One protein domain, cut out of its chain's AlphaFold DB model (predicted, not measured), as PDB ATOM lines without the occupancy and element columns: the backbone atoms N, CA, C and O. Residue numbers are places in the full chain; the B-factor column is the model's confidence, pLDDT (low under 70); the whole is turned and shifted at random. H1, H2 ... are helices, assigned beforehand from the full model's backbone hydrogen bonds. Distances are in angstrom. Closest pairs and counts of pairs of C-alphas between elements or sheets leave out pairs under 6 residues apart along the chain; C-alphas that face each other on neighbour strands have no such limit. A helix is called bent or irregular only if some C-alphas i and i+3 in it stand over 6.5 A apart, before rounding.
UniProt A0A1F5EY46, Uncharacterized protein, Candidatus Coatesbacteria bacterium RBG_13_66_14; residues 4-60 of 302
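AT A GLANCE: This is residues 4 to 60 of the 302 residues of an uncharacterized protein of Candidatus Coatesbacteria bacterium RBG_13_66_14 (UniProt A0A1F5EY46). The domain is a long helical hairpin: H1 runs one way, a short turn follows, and H2 folds back beside it at a slight slant. The two helices touch along part of their lengths, and beyond that part residues 4 to 10 of H1 and residues 50 to 58 of H2 stand free at the end away from the turn. The printed part has 57 residues with two named helices, H1 then H2, and no named strand; its class is all helix. It is loose, with a radius of gyration of the C-alphas of 14.0 A, and rod-like, spanning 45 by 20 by 13 A.

IN THESE COORDINATES: H1 is residues 4 to 25, from C-alpha 4 at (3.736, 115.399, 54.138) to C-alpha 25 at (0.938, 84.795, 65.245), 32.7 A. It is irregular: C-alphas 5 and 8 are 7.0 A apart. H2 is residues 32 to 58, 38.6 A from first to last C-alpha, and ends with C-alpha 58 at (12.267, 116.830, 69.783).

HOW THE PARTS SIT: H1 and H2 form a helical hairpin. They touch, with 5 pairs of C-alphas within 8 A; the closest are those of Val 21 and Phe 38, 6.7 A apart. H1 touches H2 with residues 14 to 21 alone, and H2 touches H1 with residues 38 to 45 alone. The helices run opposite ways at a shallow tilt of 30 degrees, with centres 11.7 A apart. Of the O i to N i+4 pairs, 16 of 18 in H1 and 22 of 23 in H2 are within hydrogen-bond range.

THE WHOLE: The C-alphas farthest apart are those of Asp 29 and Val 60, at 45.5 A. The printed part has no cut, and the link from H1 to H2, 6 residues, is short. Residues 26 to 33 also stand free, of which 32 to 33 belong to H2. The mean pLDDT of the printed part is 72.5; it is under 70 at residue 4, residues 24 to 25, residue 28 and residues 52 to 60.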
ATOM      1  N   ALA A   4       5.163 115.403  53.811       62.81
ATOM      2  CA  ALA A   4       3.736 115.399  54.138       62.81
ATOM      3  C   ALA A   4       2.891 114.471  53.242       62.81
ATOM      4  O   ALA A   4       1.860 113.960  53.670       62.81
ATOM      5  N   GLU A   5       3.337 114.217  52.012       77.88
ATOM      6  CA  GLU A   5       2.606 113.432  51.011       77.88
ATOM      7  C   GLU A   5       2.833 111.916  51.187       77.88
ATOM      8  O   GLU A   5       1.980 111.101  50.839       77.88
ATOM      9  N   TRP A   6       3.969 111.527  51.782       79.06
ATOM     10  CA  TRP A   6       4.366 110.126  51.993       79.06
ATOM     11  C   TRP A   6       3.962 109.578  53.369       79.06
ATOM     12  O   TRP A   6       3.839 108.364  53.543       79.06
ATOM     13  N   TRP A   7       3.713 110.463  54.335       76.88
ATOM     14  CA  TRP A   7       3.316 110.115  55.703       76.88
ATOM     15  C   TRP A   7       2.107 109.158  55.801       76.88
ATOM     16  O   TRP A   7       2.214 108.149  56.508       76.88
ATOM     17  N   PRO A   8       0.984 109.375  55.081       78.31
ATOM     18  CA  PRO A   8      -0.184 108.497  55.190       78.31
ATOM     19  C   PRO A   8       0.122 107.073  54.720       78.31
ATOM     20  O   PRO A   8      -0.346 106.097  55.308       78.31
ATOM     21  N   TRP A   9       0.955 106.951  53.686       81.19
ATOM     22  CA  TRP A   9       1.374 105.672  53.123       81.19
ATOM     23  C   TRP A   9       2.303 104.919  54.071       81.19
ATOM     24  O   TRP A   9       2.117 103.721  54.279       81.19
ATOM     25  N   ALA A  10       3.248 105.615  54.708       77.12
ATOM     26  CA  ALA A  10       4.119 105.023  55.720       77.12
ATOM     27  C   ALA A  10       3.314 104.476  56.916       77.12
ATOM     28  O   ALA A  10       3.554 103.348  57.356       77.12
ATOM     29  N   LEU A  11       2.307 105.225  57.385       79.56
ATOM     30  CA  LEU A  11       1.404 104.786  58.454       79.56
ATOM     31  C   LEU A  11       0.594 103.545  58.041       79.56
ATOM     32  O   LEU A  11       0.498 102.581  58.804       79.56
ATOM     33  N   PHE A  12       0.049 103.536  56.820       78.88
ATOM     34  CA  PHE A  12      -0.690 102.392  56.281       78.88
ATOM     35  C   PHE A  12       0.177 101.133  56.183       78.88
ATOM     36  O   PHE A  12      -0.270 100.048  56.561       78.88
ATOM     37  N   VAL A  13       1.425 101.268  55.723       81.12
ATOM     38  CA  VAL A  13       2.379 100.152  55.644       81.12
ATOM     39  C   VAL A  13       2.730  99.636  57.040       81.12
ATOM     40  O   VAL A  13       2.725  98.423  57.254       81.12
ATOM     41  N   ALA A  14       2.968 100.527  58.007       77.69
ATOM     42  CA  ALA A  14       3.261 100.142  59.387       77.69
ATOM     43  C   ALA A  14       2.081  99.397  60.041       77.69
ATOM     44  O   ALA A  14       2.263  98.315  60.610       77.69
ATOM     45  N   LEU A  15       0.857  99.917  59.905       79.81
ATOM     46  CA  LEU A  15      -0.356  99.266  60.417       79.81
ATOM     47  C   LEU A  15      -0.619  97.925  59.724       79.81
ATOM     48  O   LEU A  15      -0.902  96.933  60.400       79.81
ATOM     49  N   GLY A  16      -0.463  97.866  58.399       79.19
ATOM     50  CA  GLY A  16      -0.614  96.643  57.612       79.19
ATOM     51  C   GLY A  16       0.384  95.559  58.015       79.19
ATOM     52  O   GLY A  16      -0.008  94.415  58.246       79.19
ATOM     53  N   ALA A  17       1.659  95.919  58.191       76.31
ATOM     54  CA  ALA A  17       2.689  94.999  58.668       76.31
ATOM     55  C   ALA A  17       2.372  94.485  60.080       76.31
ATOM     56  O   ALA A  17       2.443  93.284  60.334       76.31
ATOM     57  N   THR A  18       1.944  95.367  60.985       75.69
ATOM     58  CA  THR A  18       1.612  94.992  62.370       75.69
ATOM     59  C   THR A  18       0.408  94.046  62.427       75.69
ATOM     60  O   THR A  18       0.446  93.031  63.129       75.69
ATOM     61  N   ALA A  19      -0.640  94.326  61.646       76.75
ATOM     62  CA  ALA A  19      -1.817  93.467  61.534       76.75
ATOM     63  C   ALA A  19      -1.469  92.098  60.929       76.75
ATOM     64  O   ALA A  19      -1.918  91.070  61.439       76.75
ATOM     65  N   LEU A  20      -0.623  92.064  59.894       76.38
ATOM     66  CA  LEU A  20      -0.162  90.828  59.262       76.38
ATOM     67  C   LEU A  20       0.637  89.956  60.242       76.38
ATOM     68  O   LEU A  20       0.383  88.754  60.339       76.38
ATOM     69  N   VAL A  21       1.543  90.558  61.020       72.19
ATOM     70  CA  VAL A  21       2.299  89.863  62.077       72.19
ATOM     71  C   VAL A  21       1.357  89.304  63.146       72.19
ATOM     72  O   VAL A  21       1.497  88.143  63.527       72.19
ATOM     73  N   ALA A  22       0.365  90.080  63.594       75.12
ATOM     74  CA  ALA A  22      -0.625  89.623  64.573       75.12
ATOM     75  C   ALA A  22      -1.482  88.455  64.047       75.12
ATOM     76  O   ALA A  22      -1.779  87.510  64.786       75.12
ATOM     77  N   LEU A  23      -1.845  88.487  62.763       78.25
ATOM     78  CA  LEU A  23      -2.652  87.457  62.107       78.25
ATOM     79  C   LEU A  23      -1.850  86.165  61.879       78.25
ATOM     80  O   LEU A  23      -2.371  85.070  62.087       78.25
ATOM     81  N   LEU A  24      -0.561  86.281  61.548       68.25
ATOM     82  CA  LEU A  24       0.365  85.149  61.448       68.25
ATOM     83  C   LEU A  24       0.650  84.516  62.814       68.25
ATOM     84  O   LEU A  24       0.706  83.293  62.907       68.25
ATOM     85  N   TYR A  25       0.734  85.309  63.884       66.75
ATOM     86  CA  TYR A  25       0.938  84.795  65.245       66.75
ATOM     87  C   TYR A  25      -0.239  83.953  65.761       66.75
ATOM     88  O   TYR A  25      -0.053  83.078  66.604       66.75
ATOM     89  N   ARG A  26      -1.452  84.176  65.234       73.44
ATOM     90  CA  ARG A  26      -2.622  83.328  65.522       73.44
ATOM     91  C   ARG A  26      -2.528  81.933  64.898       73.44
ATOM     92  O   ARG A  26      -3.235  81.037  65.349       73.44
ATOM     93  N   ARG A  27      -1.662  81.718  63.900       74.94
ATOM     94  CA  ARG A  27      -1.352  80.376  63.386       74.94
ATOM     95  C   ARG A  27      -0.209  79.779  64.205       74.94
ATOM     96  O   ARG A  27       0.959  80.101  64.017       74.94
ATOM     97  N   THR A  28      -0.562  78.896  65.130       57.12
ATOM     98  CA  THR A  28       0.327  78.333  66.160       57.12
ATOM     99  C   THR A  28       1.439  77.404  65.640       57.12
ATOM    100  O   THR A  28       2.414  77.189  66.363       57.12
ATOM    101  N   ASP A  29       1.386  76.958  64.377       75.62
ATOM    102  CA  ASP A  29       2.331  75.997  63.764       75.62
ATOM    103  C   ASP A  29       3.501  76.625  62.984       75.62
ATOM    104  O   ASP A  29       4.036  76.062  62.025       75.62
ATOM    105  N   LEU A  30       3.944  77.819  63.374       70.69
ATOM    106  CA  LEU A  30       5.125  78.430  62.764       70.69
ATOM    107  C   LEU A  30       6.417  77.818  63.326       70.69
ATOM    108  O   LEU A  30       6.627  77.764  64.544       70.69
ATOM    109  N   ARG A  31       7.317  77.401  62.422       82.06
ATOM    110  CA  ARG A  31       8.674  76.940  62.760       82.06
ATOM    111  C   ARG A  31       9.406  77.991  63.619       82.06
ATOM    112  O   ARG A  31       9.228  79.189  63.392       82.06
ATOM    113  N   PRO A  32      10.279  77.575  64.554       77.50
ATOM    114  CA  PRO A  32      10.931  78.481  65.506       77.50
ATOM    115  C   PRO A  32      11.726  79.621  64.844       77.50
ATOM    116  O   PRO A  32      11.707  80.741  65.347       77.50
ATOM    117  N   GLY A  33      12.331  79.392  63.671       78.25
ATOM    118  CA  GLY A  33      13.027  80.445  62.915       78.25
ATOM    119  C   GLY A  33      12.111  81.577  62.428       78.25
ATOM    120  O   GLY A  33      12.486  82.744  62.483       78.25
ATOM    121  N   TRP A  34      10.873  81.259  62.033       77.25
ATOM    122  CA  TRP A  34       9.889  82.271  61.630       77.25
ATOM    123  C   TRP A  34       9.395  83.085  62.825       77.25
ATOM    124  O   TRP A  34       9.223  84.295  62.714       77.25
ATOM    125  N   LYS A  35       9.238  82.446  63.992       74.56
ATOM    126  CA  LYS A  35       8.886  83.147  65.237       74.56
ATOM    127  C   LYS A  35       9.948  84.188  65.608       74.56
ATOM    128  O   LYS A  35       9.583  85.313  65.937       74.56
ATOM    129  N   ALA A  36      11.236  83.852  65.486       77.62
ATOM    130  CA  ALA A  36      12.332  84.793  65.734       77.62
ATOM    131  C   ALA A  36      12.316  85.979  64.752       77.62
ATOM    132  O   ALA A  36      12.415  87.128  65.179       77.62
ATOM    133  N   LEU A  37      12.106  85.718  63.456       79.12
ATOM    134  CA  LEU A  37      12.011  86.765  62.435       79.12
ATOM    135  C   LEU A  37      10.875  87.760  62.729       79.12
ATOM    136  O   LEU A  37      11.080  88.967  62.630       79.12
ATOM    137  N   PHE A  38       9.700  87.280  63.150       75.06
ATOM    138  CA  PHE A  38       8.570  88.154  63.494       75.06
ATOM    139  C   PHE A  38       8.809  88.996  64.747       75.06
ATOM    140  O   PHE A  38       8.376  90.147  64.797       75.06
ATOM    141  N   VAL A  39       9.509  88.453  65.746       77.38
ATOM    142  CA  VAL A  39       9.889  89.215  66.946       77.38
ATOM    143  C   VAL A  39      10.846  90.348  66.576       77.38
ATOM    144  O   VAL A  39      10.632  91.482  67.003       77.38
ATOM    145  N   ILE A  40      11.842  90.071  65.728       79.94
ATOM    146  CA  ILE A  40      12.782  91.088  65.238       79.94
ATOM    147  C   ILE A  40      12.042  92.145  64.412       79.94
ATOM    148  O   ILE A  40      12.216  93.336  64.654       79.94
ATOM    149  N   LEU A  41      11.165  91.729  63.492       77.75
ATOM    150  CA  LEU A  41      10.400  92.649  62.647       77.75
ATOM    151  C   LEU A  41       9.486  93.564  63.478       77.75
ATOM    152  O   LEU A  41       9.396  94.759  63.205       77.75
ATOM    153  N   ARG A  42       8.863  93.029  64.538       74.88
ATOM    154  CA  ARG A  42       8.074  93.819  65.491       74.88
ATOM    155  C   ARG A  42       8.950  94.812  66.249       74.88
ATOM    156  O   ARG A  42       8.574  95.976  66.354       74.88
ATOM    157  N   GLY A  43      10.113  94.371  66.730       77.50
ATOM    158  CA  GLY A  43      11.096  95.241  67.374       77.50
ATOM    159  C   GLY A  43      11.484  96.405  66.466       77.50
ATOM    160  O   GLY A  43      11.346  97.554  66.863       77.50
ATOM    161  N   ILE A  44      11.837  96.115  65.212       79.88
ATOM    162  CA  ILE A  44      12.169  97.132  64.206       79.88
ATOM    163  C   ILE A  44      10.986  98.076  63.971       79.88
ATOM    164  O   ILE A  44      11.186  99.284  63.994       79.88
ATOM    165  N   SER A  45       9.757  97.571  63.808       76.06
ATOM    166  CA  SER A  45       8.585  98.436  63.593       76.06
ATOM    167  C   SER A  45       8.312  99.373  64.771       76.06
ATOM    168  O   SER A  45       8.004 100.545  64.560       76.06
ATOM    169  N   VAL A  46       8.471  98.890  66.008       77.44
ATOM    170  CA  VAL A  46       8.259  99.694  67.217       77.44
ATOM    171  C   VAL A  46       9.370 100.726  67.359       77.44
ATOM    172  O   VAL A  46       9.073 101.889  67.604       77.44
ATOM    173  N   THR A  47      10.628 100.342  67.132       77.50
ATOM    174  CA  THR A  47      11.765 101.271  67.157       77.50
ATOM    175  C   THR A  47      11.643 102.339  66.072       77.50
ATOM    176  O   THR A  47      11.867 103.510  66.355       77.50
ATOM    177  N   LEU A  48      11.236 101.974  64.852       74.69
ATOM    178  CA  LEU A  48      11.028 102.929  63.762       74.69
ATOM    179  C   LEU A  48       9.895 103.909  64.094       74.69
ATOM    180  O   LEU A  48      10.033 105.109  63.884       74.69
ATOM    181  N   THR A  49       8.801 103.399  64.668       73.75
ATOM    182  CA  THR A  49       7.677 104.218  65.142       73.75
ATOM    183  C   THR A  49       8.130 105.166  66.253       73.75
ATOM    184  O   THR A  49       7.837 106.355  66.203       73.75
ATOM    185  N   ALA A  50       8.903 104.674  67.224       76.06
ATOM    186  CA  ALA A  50       9.449 105.484  68.307       76.06
ATOM    187  C   ALA A  50      10.408 106.569  67.799       76.06
ATOM    188  O   ALA A  50      10.331 107.691  68.278       76.06
ATOM    189  N   LEU A  51      11.263 106.277  66.812       75.75
ATOM    190  CA  LEU A  51      12.142 107.269  66.180       75.75
ATOM    191  C   LEU A  51      11.351 108.340  65.414       75.75
ATOM    192  O   LEU A  51      11.685 109.516  65.497       75.75
ATOM    193  N   LEU A  52      10.271 107.949  64.730       65.81
ATOM    194  CA  LEU A  52       9.346 108.880  64.073       65.81
ATOM    195  C   LEU A  52       8.692 109.833  65.080       65.81
ATOM    196  O   LEU A  52       8.650 111.038  64.852       65.81
ATOM    197  N   PHE A  53       8.225 109.310  66.215       65.06
ATOM    198  CA  PHE A  53       7.659 110.143  67.276       65.06
ATOM    199  C   PHE A  53       8.718 110.897  68.086       65.06
ATOM    200  O   PHE A  53       8.393 111.929  68.663       65.06
ATOM    201  N   ALA A  54       9.967 110.430  68.119       64.25
ATOM    202  CA  ALA A  54      11.062 111.127  68.782       64.25
ATOM    203  C   ALA A  54      11.398 112.438  68.067       64.25
ATOM    204  O   ALA A  54      11.646 113.423  68.743       64.25
ATOM    205  N   ASP A  55      11.339 112.489  66.734       56.12
ATOM    206  CA  ASP A  55      11.558 113.738  65.990       56.12
ATOM    207  C   ASP A  55      10.423 114.751  66.248       56.12
ATOM    208  O   ASP A  55      10.667 115.916  66.560       56.12
ATOM    209  N   LEU A  56       9.172 114.275  66.277       51.62
ATOM    210  CA  LEU A  56       8.003 115.064  66.700       51.62
ATOM    211  C   LEU A  56       8.099 115.538  68.163       51.62
ATOM    212  O   LEU A  56       7.680 116.650  68.482       51.62
ATOM    213  N   ALA A  57       8.663 114.720  69.051       49.19
ATOM    214  CA  ALA A  57       8.885 115.071  70.450       49.19
ATOM    215  C   ALA A  57      10.119 115.968  70.650       49.19
ATOM    216  O   ALA A  57      10.165 116.719  71.614       49.19
ATOM    217  N   CYS A  58      11.102 115.943  69.751       45.03
ATOM    218  CA  CYS A  58      12.267 116.830  69.783       45.03
ATOM    219  C   CYS A  58      11.966 118.220  69.202       45.03
ATOM    220  O   CYS A  58      12.691 119.167  69.493       45.03
ATOM    221  N   GLN A  59      10.879 118.371  68.435       43.34
ATOM    222  CA  GLN A  59      10.331 119.680  68.048       43.34
ATOM    223  C   GLN A  59       9.570 120.379  69.193       43.34
ATOM    224  O   GLN A  59       9.147 121.528  69.059       43.34
ATOM    225  N   VAL A  60       9.422 119.721  70.348       44.28
ATOM    226  CA  VAL A  60       8.997 120.357  71.599       44.28
ATOM    227  C   VAL A  60      10.140 121.262  72.055       44.28
ATOM    228  O   VAL A  60      11.102 120.768  72.624       44.28
TER     229      VAL A  60